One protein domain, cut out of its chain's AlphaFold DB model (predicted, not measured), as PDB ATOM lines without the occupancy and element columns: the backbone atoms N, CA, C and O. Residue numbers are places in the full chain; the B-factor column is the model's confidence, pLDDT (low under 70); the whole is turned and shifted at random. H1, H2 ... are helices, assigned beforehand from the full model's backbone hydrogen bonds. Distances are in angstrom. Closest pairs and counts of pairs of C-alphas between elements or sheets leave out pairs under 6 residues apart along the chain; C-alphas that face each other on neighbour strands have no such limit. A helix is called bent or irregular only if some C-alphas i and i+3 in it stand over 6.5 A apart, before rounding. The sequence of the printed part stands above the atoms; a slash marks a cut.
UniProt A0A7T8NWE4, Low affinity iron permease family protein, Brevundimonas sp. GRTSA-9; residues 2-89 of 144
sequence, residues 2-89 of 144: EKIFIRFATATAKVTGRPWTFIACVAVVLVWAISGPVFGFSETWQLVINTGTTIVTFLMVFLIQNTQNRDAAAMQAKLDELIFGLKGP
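AT A GLANCE: This is residues 2 to 89 of the 144 residues of the protein "Low affinity iron permease family protein" of Brevundimonas sp. GRTSA-9 (UniProt A0A7T8NWE4). One long helix, H3, makes the long axis; H1 crosses it near its middle, and H2 runs back beside the first half of H3, set off from it and coming near it close to the link between them. H1, H2, the link of residues 36 to 42 and the first half of H3 outline a loose, open, four-sided frame, while residues 71 to 89, of which 71 to 85 belong to H3, stick out beyond the crossing as an arm. The printed part has 88 residues with three named helices in the order H1, H2, H3 and no named strand, and its class is all helix. The whole is extended, with a radius of gyration of the C-alphas of 20.3 A and spans of 70 by 25 by 23 A.

HOW THE PARTS SIT: H1, residues 2 to 16, touches H3, residues 43 to 85, which meets it with residues 63 to 67 alone. Their closest C-alphas, those of Ala 9 and Leu 63, are 5.2 A apart. The lines of H1 and H3 are only just about perpendicular, at 70.1 degrees. A tight link of 2 residues joins H1 to H2, residues 19 to 35. H1 and H2 are close but not clearly touching, their closest C-alphas being those of Val 15 and Thr 21 at 6.8 A. Their lines are only just about perpendicular, at 73 degrees. H2 and H3 are close but not clearly touching, with one pair of C-alphas within 8 A, those of Trp 32 and Ile 49 at 7.9 A. They run opposite ways at a shallow tilt of 10 degrees, and their centres are 21.7 A apart. In H1 and H2 every O i to N i+4 pair is within hydrogen-bond range; in H3 it is 37 of 39.

IN THESE COORDINATES: H1 begins at C-alpha 2, at (32.771, 30.101, -36.490), and measures 20.7 A from first to last C-alpha. H2 begins at C-alpha 19, at (14.492, 30.828, -14.969), and measures 24.7 A. H3, with 43 residues, measures 61.9 A and ends at C-alpha 85, at (49.736, 44.237, -13.530). No helix is bent or irregular.

THE WHOLE: The two C-alphas farthest apart are those of Gly 40 and Gly 88, at 70.7 A. Residues 17 to 24, of which 19 to 24 belong to H2, and residues 50 to 59 of H3 also stand free. The printed part has no cut, and no link is long: that from H2 to H3 is short, with 7 residues. The mean pLDDT of the printed part is 87.4, and residues 87 to 89 are under 70.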
ATOM      1  N   GLU A   2      32.469  30.134 -37.936       78.56
ATOM      2  CA  GLU A   2      32.771  30.101 -36.490       78.56
ATOM      3  C   GLU A   2      32.093  31.220 -35.670       78.56
ATOM      4  O   GLU A   2      31.369  30.949 -34.719       78.56
ATOM      5  N   LYS A   3      32.206  32.487 -36.095       78.44
ATOM      6  CA  LYS A   3      31.565  33.628 -35.405       78.44
ATOM      7  C   LYS A   3      30.033  33.521 -35.318       78.44
ATOM      8  O   LYS A   3      29.444  34.026 -34.366       78.44
ATOM      9  N   ILE A   4      29.388  32.898 -36.307       84.12
ATOM     10  CA  ILE A   4      27.928  32.708 -36.341       84.12
ATOM     11  C   ILE A   4      27.539  31.605 -35.361       84.12
ATOM     12  O   ILE A   4      26.653  31.819 -34.537       84.12
ATOM     13  N   PHE A   5      28.254  30.477 -35.389       82.12
ATOM     14  CA  PHE A   5      28.082  29.396 -34.422       82.12
ATOM     15  C   PHE A   5      28.291  29.889 -32.987       82.12
ATOM     16  O   PHE A   5      27.450  29.654 -32.130       82.12
ATOM     17  N   ILE A   6      29.347  30.666 -32.736       78.56
ATOM     18  CA  ILE A   6      29.632  31.239 -31.417       78.56
ATOM     19  C   ILE A   6      28.503  32.165 -30.953       78.56
ATOM     20  O   ILE A   6      28.096  32.098 -29.792       78.56
ATOM     21  N   ARG A   7      27.979  33.032 -31.833       80.25
ATOM     22  CA  ARG A   7      26.836  33.901 -31.501       80.25
ATOM     23  C   ARG A   7      25.587  33.088 -31.187       80.25
ATOM     24  O   ARG A   7      24.938  33.379 -30.189       80.25
ATOM     25  N   PHE A   8      25.290  32.072 -31.995       84.31
ATOM     26  CA  PHE A   8      24.177  31.161 -31.760       84.31
ATOM     27  C   PHE A   8      24.334  30.419 -30.428       84.31
ATOM     28  O   PHE A   8      23.456  30.514 -29.584       84.31
ATOM     29  N   ALA A   9      25.476  29.774 -30.183       79.81
ATOM     30  CA  ALA A   9      25.749  29.042 -28.950       79.81
ATOM     31  C   ALA A   9      25.656  29.937 -27.710       79.81
ATOM     32  O   ALA A   9      24.998  29.572 -26.740       79.81
ATOM     33  N   THR A  10      26.228  31.145 -27.770       79.56
ATOM     34  CA  THR A  10      26.149  32.117 -26.667       79.56
ATOM     35  C   THR A  10      24.709  32.575 -26.426       79.56
ATOM     36  O   THR A  10      24.280  32.691 -25.280       79.56
ATOM     37  N   ALA A  11      23.949  32.853 -27.491       81.56
ATOM     38  CA  ALA A  11      22.553  33.263 -27.379       81.56
ATOM     39  C   ALA A  11      21.692  32.135 -26.799       81.56
ATOM     40  O   ALA A  11      20.940  32.373 -25.855       81.56
ATOM     41  N   THR A  12      21.859  30.911 -27.299       82.00
ATOM     42  CA  THR A  12      21.157  29.726 -26.806       82.00
ATOM     43  C   THR A  12      21.489  29.468 -25.344       82.00
ATOM     44  O   THR A  12      20.558  29.369 -24.557       82.00
ATOM     45  N   ALA A  13      22.766  29.476 -24.944       80.81
ATOM     46  CA  ALA A  13      23.179  29.319 -23.545       80.81
ATOM     47  C   ALA A  13      22.579  30.400 -22.628       80.81
ATOM     48  O   ALA A  13      22.115  30.117 -21.524       80.81
ATOM     49  N   LYS A  14      22.526  31.652 -23.101       81.38
ATOM     50  CA  LYS A  14      21.919  32.758 -22.351       81.38
ATOM     51  C   LYS A  14      20.409  32.603 -22.209       81.38
ATOM     52  O   LYS A  14      19.862  33.036 -21.202       81.38
ATOM     53  N   VAL A  15      19.725  32.052 -23.210       82.56
ATOM     54  CA  VAL A  15      18.283  31.791 -23.147       82.56
ATOM     55  C   VAL A  15      18.012  30.596 -22.241       82.56
ATOM     56  O   VAL A  15      17.242  30.734 -21.299       82.56
ATOM     57  N   THR A  16      18.678  29.463 -22.453       82.25
ATOM     58  CA  THR A  16      18.474  28.231 -21.674       82.25
ATOM     59  C   THR A  16      18.839  28.379 -20.199       82.25
ATOM     60  O   THR A  16      18.219  27.727 -19.368       82.25
ATOM     61  N   GLY A  17      19.765  29.276 -19.848       77.00
ATOM     62  CA  GLY A  17      20.103  29.593 -18.457       77.00
ATOM     63  C   GLY A  17      19.097  30.488 -17.716       77.00
ATOM     64  O   GLY A  17      19.305  30.779 -16.539       77.00
ATOM     65  N   ARG A  18      18.022  30.976 -18.357       86.69
ATOM     66  CA  ARG A  18      17.032  31.855 -17.700       86.69
ATOM     67  C   ARG A  18      15.987  31.037 -16.931       86.69
ATOM     68  O   ARG A  18      15.442  30.089 -17.493       86.69
ATOM     69  N   PRO A  19      15.568  31.479 -15.728       83.06
ATOM     70  CA  PRO A  19      14.492  30.828 -14.969       83.06
ATOM     71  C   PRO A  19      13.186  30.662 -15.763       83.06
ATOM     72  O   PRO A  19      12.518  29.638 -15.670       83.06
ATOM     73  N   TRP A  20      12.852  31.638 -16.611       87.06
ATOM     74  CA  TRP A  20      11.679  31.575 -17.492       87.06
ATOM     75  C   TRP A  20      11.724  30.417 -18.492       87.06
ATOM     76  O   TRP A  20      10.686  29.843 -18.811       87.06
ATOM     77  N   THR A  21      12.911  30.044 -18.968       87.06
ATOM     78  CA  THR A  21      13.068  28.922 -19.897       87.06
ATOM     79  C   THR A  21      12.874  27.592 -19.186       87.06
ATOM     80  O   THR A  21      12.231  26.709 -19.740       87.06
ATOM     81  N   PHE A  22      13.317  27.477 -17.931       86.69
ATOM     82  CA  PHE A  22      13.005  26.317 -17.099       86.69
ATOM     83  C   PHE A  22      11.491  26.152 -16.900       86.69
ATOM     84  O   PHE A  22      10.961  25.068 -17.131       86.69
ATOM     85  N   ILE A  23      10.777  27.235 -16.565       92.88
ATOM     86  CA  ILE A  23       9.309  27.216 -16.430       92.88
ATOM     87  C   ILE A  23       8.646  26.767 -17.741       92.88
ATOM     88  O   ILE A  23       7.752  25.924 -17.719       92.88
ATOM     89  N   ALA A  24       9.109  27.279 -18.885       91.25
ATOM     90  CA  ALA A  24       8.608  26.861 -20.193       91.25
ATOM     91  C   ALA A  24       8.865  25.367 -20.466       91.25
ATOM     92  O   ALA A  24       7.957  24.670 -20.911       91.25
ATOM     93  N   CYS A  25      10.057  24.849 -20.156       90.44
ATOM     94  CA  CYS A  25      10.366  23.422 -20.281       90.44
ATOM     95  C   CYS A  25       9.454  22.557 -19.400       90.44
ATOM     96  O   CYS A  25       8.928  21.554 -19.873       90.44
ATOM     97  N   VAL A  26       9.212  22.961 -18.148       93.88
ATOM     98  CA  VAL A  26       8.276  22.263 -17.254       93.88
ATOM     99  C   VAL A  26       6.863  22.275 -17.834       93.88
ATOM    100  O   VAL A  26       6.211  21.236 -17.865       93.88
ATOM    101  N   ALA A  27       6.400  23.411 -18.364       94.62
ATOM    102  CA  ALA A  27       5.094  23.499 -19.010       94.62
ATOM    103  C   ALA A  27       4.976  22.553 -20.220       94.62
ATOM    104  O   ALA A  27       3.959  21.878 -20.362       94.62
ATOM    105  N   VAL A  28       6.021  22.440 -21.048       93.06
ATOM    106  CA  VAL A  28       6.066  21.481 -22.168       93.06
ATOM    107  C   VAL A  28       5.933  20.040 -21.667       93.06
ATOM    108  O   VAL A  28       5.139  19.278 -22.217       93.06
ATOM    109  N   VAL A  29       6.655  19.670 -20.603       93.75
ATOM    110  CA  VAL A  29       6.568  18.328 -20.000       93.75
ATOM    111  C   VAL A  29       5.172  18.061 -19.434       93.75
ATOM    112  O   VAL A  29       4.639  16.970 -19.622       93.75
ATOM    113  N   LEU A  30       4.541  19.049 -18.794       95.25
ATOM    114  CA  LEU A  30       3.177  18.925 -18.274       95.25
ATOM    115  C   LEU A  30       2.148  18.749 -19.396       95.25
ATOM    116  O   LEU A  30       1.291  17.875 -19.300       95.25
ATOM    117  N   VAL A  31       2.242  19.534 -20.473       94.38
ATOM    118  CA  VAL A  31       1.362  19.396 -21.647       94.38
ATOM    119  C   VAL A  31       1.524  18.016 -22.280       94.38
ATOM    120  O   VAL A  31       0.528  17.355 -22.578       94.38
ATOM    121  N   TRP A  32       2.764  17.544 -22.430       93.81
ATOM    122  CA  TRP A  32       3.030  16.185 -22.888       93.81
ATOM    123  C   TRP A  32       2.382  15.150 -21.956       93.81
ATOM    124  O   TRP A  32       1.609  14.326 -22.438       93.81
ATOM    125  N   ALA A  33       2.578  15.244 -20.639       92.00
ATOM    126  CA  ALA A  33       1.985  14.326 -19.662       92.00
ATOM    127  C   ALA A  33       0.445  14.292 -19.729       92.00
ATOM    128  O   ALA A  33      -0.147  13.214 -19.744       92.00
ATOM    129  N   ILE A  34      -0.205  15.457 -19.842       94.19
ATOM    130  CA  ILE A  34      -1.671  15.587 -19.949       94.19
ATOM    131  C   ILE A  34      -2.198  15.012 -21.270       94.19
ATOM    132  O   ILE A  34      -3.323  14.519 -21.317       94.19
ATOM    133  N   SER A  35      -1.403  15.031 -22.343       91.69
ATOM    134  CA  SER A  35      -1.770  14.361 -23.598       91.69
ATOM    135  C   SER A  35      -1.702  12.828 -23.511       91.69
ATOM    136  O   SER A  35      -2.362  12.151 -24.295       91.69
ATOM    137  N   GLY A  36      -0.971  12.268 -22.539       91.00
ATOM    138  CA  GLY A  36      -0.772  10.823 -22.369       91.00
ATOM    139  C   GLY A  36      -2.064   9.991 -22.342       91.00
ATOM    140  O   GLY A  36      -2.168   9.051 -23.130       91.00
ATOM    141  N   PRO A  37      -3.082  10.346 -21.531       90.69
ATOM    142  CA  PRO A  37      -4.378   9.663 -21.510       90.69
ATOM    143  C   PRO A  37      -5.111   9.641 -22.858       90.69
ATOM    144  O   PRO A  37      -5.744   8.643 -23.184       90.69
ATOM    145  N   VAL A  38      -4.998  10.706 -23.665       91.69
ATOM    146  CA  VAL A  38      -5.620  10.778 -25.004       91.69
ATOM    147  C   VAL A  38      -4.964   9.785 -25.965       91.69
ATOM    148  O   VAL A  38      -5.640   9.183 -26.795       91.69
ATOM    149  N   PHE A  39      -3.653   9.575 -25.828       86.06
ATOM    150  CA  PHE A  39      -2.866   8.647 -26.645       86.06
ATOM    151  C   PHE A  39      -2.670   7.267 -26.000       86.06
ATOM    152  O   PHE A  39      -1.835   6.491 -26.471       86.06
ATOM    153  N   GLY A  40      -3.387   6.968 -24.910       89.12
ATOM    154  CA  GLY A  40      -3.298   5.694 -24.192       89.12
ATOM    155  C   GLY A  40      -1.890   5.352 -23.696       89.12
ATOM    156  O   GLY A  40      -1.553   4.175 -23.627       89.12
ATOM    157  N   PHE A  41      -1.053   6.359 -23.416       87.50
ATOM    158  CA  PHE A  41       0.363   6.189 -23.059       87.50
ATOM    159  C   PHE A  41       1.157   5.308 -24.046       87.50
ATOM    160  O   PHE A  41       2.050   4.560 -23.649       87.50
ATOM    161  N   SER A  42       0.834   5.406 -25.341       90.50
ATOM    162  CA  SER A  42       1.442   4.591 -26.399       90.50
ATOM    163  C   SER A  42       2.970   4.703 -26.497       90.50
ATOM    164  O   SER A  42       3.568   5.729 -26.164       90.50
ATOM    165  N   GLU A  43       3.596   3.672 -27.067       92.00
ATOM    166  CA  GLU A  43       5.034   3.645 -27.373       92.00
ATOM    167  C   GLU A  43       5.475   4.849 -28.216       92.00
ATOM    168  O   GLU A  43       6.489   5.479 -27.925       92.00
ATOM    169  N   THR A  44       4.682   5.252 -29.215       90.69
ATOM    170  CA  THR A  44       4.981   6.430 -30.044       90.69
ATOM    171  C   THR A  44       4.971   7.722 -29.225       90.69
ATOM    172  O   THR A  44       5.820   8.589 -29.422       90.69
ATOM    173  N   TRP A  45       4.041   7.857 -28.276       92.50
ATOM    174  CA  TRP A  45       3.949   9.030 -27.404       92.50
ATOM    175  C   TRP A  45       5.161   9.153 -26.464       92.50
ATOM    176  O   TRP A  45       5.682  10.258 -26.274       92.50
ATOM    177  N   GLN A  46       5.661   8.028 -25.941       91.69
ATOM    178  CA  GLN A  46       6.897   7.979 -25.148       91.69
ATOM    179  C   GLN A  46       8.139   8.232 -26.015       91.69
ATOM    180  O   GLN A  46       9.030   8.998 -25.639       91.69
ATOM    181  N   LEU A  47       8.182   7.633 -27.207       92.00
ATOM    182  CA  LEU A  47       9.293   7.755 -28.146       92.00
ATOM    183  C   LEU A  47       9.543   9.213 -28.537       92.00
ATOM    184  O   LEU A  47      10.700   9.625 -28.609       92.00
ATOM    185  N   VAL A  48       8.488  10.005 -28.758       90.81
ATOM    186  CA  VAL A  48       8.608  11.412 -29.174       90.81
ATOM    187  C   VAL A  48       9.348  12.249 -28.130       90.81
ATOM    188  O   VAL A  48      10.300  12.948 -28.488       90.81
ATOM    189  N   ILE A  49       8.971  12.172 -26.847       92.88
ATOM    190  CA  ILE A  49       9.647  12.978 -25.817       92.88
ATOM    191  C   ILE A  49      11.068  12.483 -25.554       92.88
ATOM    192  O   ILE A  49      11.973  13.299 -25.375       92.88
ATOM    193  N   ASN A  50      11.275  11.164 -25.567       92.75
ATOM    194  CA  ASN A  50      12.576  10.565 -25.304       92.75
ATOM    195  C   ASN A  50      13.566  10.924 -26.420       92.75
ATOM    196  O   ASN A  50      14.641  11.474 -26.167       92.75
ATOM    197  N   THR A  51      13.156  10.720 -27.673       94.50
ATOM    198  CA  THR A  51      13.966  11.047 -28.854       94.50
ATOM    199  C   THR A  51      14.241  12.546 -28.926       94.50
ATOM    200  O   THR A  51      15.388  12.955 -29.096       94.50
ATOM    201  N   GLY A  52      13.215  13.381 -28.733       92.88
ATOM    202  CA  GLY A  52      13.358  14.836 -28.781       92.88
ATOM    203  C   GLY A  52      14.308  15.364 -27.709       92.88
ATOM    204  O   GLY A  52      15.249  16.099 -28.015       92.88
ATOM    205  N   THR A  53      14.119  14.944 -26.458       93.06
ATOM    206  CA  THR A  53      14.962  15.386 -25.338       93.06
ATOM    207  C   THR A  53      16.395  14.893 -25.492       93.06
ATOM    208  O   THR A  53      17.326  15.644 -25.206       93.06
ATOM    209  N   THR A  54      16.600  13.677 -26.005       93.62
ATOM    210  CA  THR A  54      17.941  13.132 -26.260       93.62
ATOM    211  C   THR A  54      18.686  13.950 -27.311       93.62
ATOM    212  O   THR A  54      19.825  14.349 -27.072       93.62
ATOM    213  N   ILE A  55      18.042  14.280 -28.438       93.50
ATOM    214  CA  ILE A  55      18.639  15.134 -29.477       93.50
ATOM    215  C   ILE A  55      18.983  16.512 -28.905       93.50
ATOM    216  O   ILE A  55      20.102  16.993 -29.083       93.50
ATOM    217  N   VAL A  56      18.045  17.140 -28.187       90.38
ATOM    218  CA  VAL A  56      18.268  18.454 -27.566       90.38
ATOM    219  C   VAL A  56      19.426  18.396 -26.574       90.38
ATOM    220  O   VAL A  56      20.291  19.264 -26.613       90.38
ATOM    221  N   THR A  57      19.484  17.369 -25.729       91.62
ATOM    222  CA  THR A  57      20.555  17.186 -24.740       91.62
ATOM    223  C   THR A  57      21.904  16.990 -25.419       91.62
ATOM    224  O   THR A  57      22.873  17.644 -25.046       91.62
ATOM    225  N   PHE A  58      21.969  16.158 -26.461       91.94
ATOM    226  CA  PHE A  58      23.192  15.938 -27.229       91.94
ATOM    227  C   PHE A  58      23.715  17.241 -27.843       91.94
ATOM    228  O   PHE A  58      24.884  17.583 -27.674       91.94
ATOM    229  N   LEU A  59      22.838  18.023 -28.481       88.81
ATOM    230  CA  LEU A  59      23.197  19.343 -29.004       88.81
ATOM    231  C   LEU A  59      23.621  20.301 -27.882       88.81
ATOM    232  O   LEU A  59      24.610  21.019 -28.020       88.81
ATOM    233  N   MET A  60      22.906  20.293 -26.758       87.31
ATOM    234  CA  MET A  60      23.168  21.157 -25.610       87.31
ATOM    235  C   MET A  60      24.550  20.901 -25.006       87.31
ATOM    236  O   MET A  60      25.222  21.867 -24.658       87.31
ATOM    237  N   VAL A  61      25.022  19.650 -24.946       90.19
ATOM    238  CA  VAL A  61      26.384  19.327 -24.485       90.19
ATOM    239  C   VAL A  61      27.429  20.083 -25.307       90.19
ATOM    240  O   VAL A  61      28.277  20.756 -24.725       90.19
ATOM    241  N   PHE A  62      27.335  20.077 -26.640       87.12
ATOM    242  CA  PHE A  62      28.271  20.830 -27.485       87.12
ATOM    243  C   PHE A  62      28.152  22.345 -27.300       87.12
ATOM    244  O   PHE A  62      29.164  23.049 -27.278       87.12
ATOM    245  N   LEU A  63      26.931  22.870 -27.153       84.94
ATOM    246  CA  LEU A  63      26.718  24.304 -26.931       84.94
ATOM    247  C   LEU A  63      27.284  24.765 -25.582       84.94
ATOM    248  O   LEU A  63      27.921  25.822 -25.510       84.94
ATOM    249  N   ILE A  64      27.075  23.967 -24.532       85.88
ATOM    250  CA  ILE A  64      27.627  24.192 -23.197       85.88
ATOM    251  C   ILE A  64      29.149  24.124 -23.266       85.88
ATOM    252  O   ILE A  64      29.788  25.085 -22.856       85.88
ATOM    253  N   GLN A  65      29.727  23.067 -23.843       84.69
ATOM    254  CA  GLN A  65      31.181  22.917 -23.967       84.69
ATOM    255  C   GLN A  65      31.814  24.090 -24.719       84.69
ATOM    256  O   GLN A  65      32.809  24.641 -24.259       84.69
ATOM    257  N   ASN A  66      31.223  24.535 -25.833       85.62
ATOM    258  CA  ASN A  66      31.732  25.687 -26.578       85.62
ATOM    259  C   ASN A  66      31.684  26.981 -25.751       85.62
ATOM    260  O   ASN A  66      32.630  27.769 -25.766       85.62
ATOM    261  N   THR A  67      30.580  27.213 -25.037       83.56
ATOM    262  CA  THR A  67      30.422  28.411 -24.200       83.56
ATOM    263  C   THR A  67      31.377  28.370 -23.008       83.56
ATOM    264  O   THR A  67      32.106  29.332 -22.786       83.56
ATOM    265  N   GLN A  68      31.453  27.234 -22.310       85.69
ATOM    266  CA  GLN A  68      32.344  27.014 -21.172       85.69
ATOM    267  C   GLN A  68      33.818  27.125 -21.562       85.69
ATOM    268  O   GLN A  68      34.563  27.813 -20.875       85.69
ATOM    269  N   ASN A  69      34.238  26.520 -22.675       87.25
ATOM    270  CA  ASN A  69      35.622  26.602 -23.144       87.25
ATOM    271  C   ASN A  69      36.028  28.055 -23.440       87.25
ATOM    272  O   ASN A  69      37.105  28.509 -23.058       87.25
ATOM    273  N   ARG A  70      35.135  28.822 -24.078       86.50
ATOM    274  CA  ARG A  70      35.394  30.238 -24.360       86.50
ATOM    275  C   ARG A  70      35.445  31.077 -23.085       86.50
ATOM    276  O   ARG A  70      36.315  31.936 -22.962       86.50
ATOM    277  N   ASP A  71      34.515  30.856 -22.163       88.62
ATOM    278  CA  ASP A  71      34.462  31.608 -20.912       88.62
ATOM    279  C   ASP A  71      35.674  31.278 -20.023       88.62
ATOM    280  O   ASP A  71      36.261  32.192 -19.447       88.62
ATOM    281  N   ALA A  72      36.131  30.021 -20.001       90.00
ATOM    282  CA  ALA A  72      37.362  29.605 -19.330       90.00
ATOM    283  C   ALA A  72      38.601  30.320 -19.895       90.00
ATOM    284  O   ALA A  72      39.348  30.928 -19.130       90.00
ATOM    285  N   ALA A  73      38.768  30.348 -21.222       89.12
ATOM    286  CA  ALA A  73      39.875  31.060 -21.867       89.12
ATOM    287  C   ALA A  73      39.838  32.576 -21.593       89.12
ATOM    288  O   ALA A  73      40.866  33.214 -21.368       89.12
ATOM    289  N   ALA A  74      38.643  33.177 -21.573       90.50
ATOM    290  CA  ALA A  74      38.484  34.587 -21.230       90.50
ATOM    291  C   ALA A  74      38.813  34.871 -19.754       90.50
ATOM    292  O   ALA A  74      39.348  35.937 -19.450       90.50
ATOM    293  N   MET A  75      38.494  33.951 -18.839       92.38
ATOM    294  CA  MET A  75      38.897  34.056 -17.434       92.38
ATOM    295  C   MET A  75      40.413  33.953 -17.276       92.38
ATOM    296  O   MET A  75      40.986  34.810 -16.608       92.38
ATOM    297  N   GLN A  76      41.058  32.980 -17.930       90.88
ATOM    298  CA  GLN A  76      42.520  32.832 -17.942       90.88
ATOM    299  C   GLN A  76      43.201  34.124 -18.405       90.88
ATOM    300  O   GLN A  76      43.993  34.694 -17.666       90.88
ATOM    301  N   ALA A  77      42.780  34.689 -19.542       89.38
ATOM    302  CA  ALA A  77      43.346  35.938 -20.054       89.38
ATOM    303  C   ALA A  77      43.183  37.134 -19.093       89.38
ATOM    304  O   ALA A  77      44.073  37.975 -18.986       89.38
ATOM    305  N   LYS A  78      42.048  37.232 -18.385       90.19
ATOM    306  CA  LYS A  78      41.837  38.285 -17.375       90.19
ATOM    307  C   LYS A  78      42.734  38.092 -16.152       90.19
ATOM    308  O   LYS A  78      43.223  39.081 -15.617       90.19
ATOM    309  N   LEU A  79      42.920  36.853 -15.696       91.00
ATOM    310  CA  LEU A  79      43.805  36.533 -14.573       91.00
ATOM    311  C   LEU A  79      45.265  36.808 -14.930       91.00
ATOM    312  O   LEU A  79      45.969  37.427 -14.138       91.00
ATOM    313  N   ASP A  80      45.682  36.438 -16.137       89.31
ATOM    314  CA  ASP A  80      47.015  36.719 -16.662       89.31
ATOM    315  C   ASP A  80      47.318  38.222 -16.675       89.31
ATOM    316  O   ASP A  80      48.380  38.639 -16.214       89.31
ATOM    317  N   GLU A  81      46.370  39.052 -17.123       88.94
ATOM    318  CA  GLU A  81      46.523  40.513 -17.115       88.94
ATOM    319  C   GLU A  81      46.613  41.076 -15.685       88.94
ATOM    320  O   GLU A  81      47.431  41.954 -15.408       88.94
ATOM    321  N   LEU A  82      45.814  40.553 -14.744       89.50
ATOM    322  CA  LEU A  82      45.898  40.946 -13.333       89.50
ATOM    323  C   LEU A  82      47.254  40.567 -12.718       89.50
ATOM    324  O   LEU A  82      47.844  41.373 -12.002       89.50
ATOM    325  N   ILE A  83      47.765  39.368 -13.010       86.38
ATOM    326  CA  ILE A  83      49.075  38.899 -12.542       86.38
ATOM    327  C   ILE A  83      50.187  39.781 -13.109       86.38
ATOM    328  O   ILE A  83      51.050  40.230 -12.354       86.38
ATOM    329  N   PHE A  84      50.128  40.083 -14.407       84.69
ATOM    330  CA  PHE A  84      51.079  40.967 -15.075       84.69
ATOM    331  C   PHE A  84      51.077  42.381 -14.467       84.69
ATOM    332  O   PHE A  84      52.131  42.978 -14.233       84.69
ATOM    333  N   GLY A  85      49.895  42.914 -14.141       84.25
ATOM    334  CA  GLY A  85      49.736  44.237 -13.530       84.25
ATOM    335  C   GLY A  85      50.293  44.354 -12.105       84.25
ATOM    336  O   GLY A  85      50.698  45.445 -11.699       84.25
ATOM    337  N   LEU A  86      50.370  43.249 -11.355       84.19
ATOM    338  CA  LEU A  86      50.837  43.223  -9.961       84.19
ATOM    339  C   LEU A  86      52.367  43.343  -9.803       84.19
ATOM    340  O   LEU A  86      52.834  43.370  -8.666       84.19
ATOM    341  N   LYS A  87      53.138  43.454 -10.904       65.06
ATOM    342  CA  LYS A  87      54.603  43.677 -10.946       65.06
ATOM    343  C   LYS A  87      55.361  42.901  -9.855       65.06
ATOM    344  O   LYS A  87      55.808  43.476  -8.863       65.06
ATOM    345  N   GLY A  88      55.537  41.592 -10.045       67.00
ATOM    346  CA  GLY A  88      56.228  40.733  -9.079       67.00
ATOM    347  C   GLY A  88      56.706  39.395  -9.656       67.00
ATOM    348  O   GLY A  88      56.617  39.173 -10.858       67.00
ATOM    349  N   PRO A  89      57.183  38.453  -8.817       62.50
ATOM    350  CA  PRO A  89      57.672  37.139  -9.261       62.50
ATOM    351  C   PRO A  89      56.562  36.206  -9.791       62.50
ATOM    352  O   PRO A  89      56.813  35.052 -10.135       62.50
TER     353      PRO A  89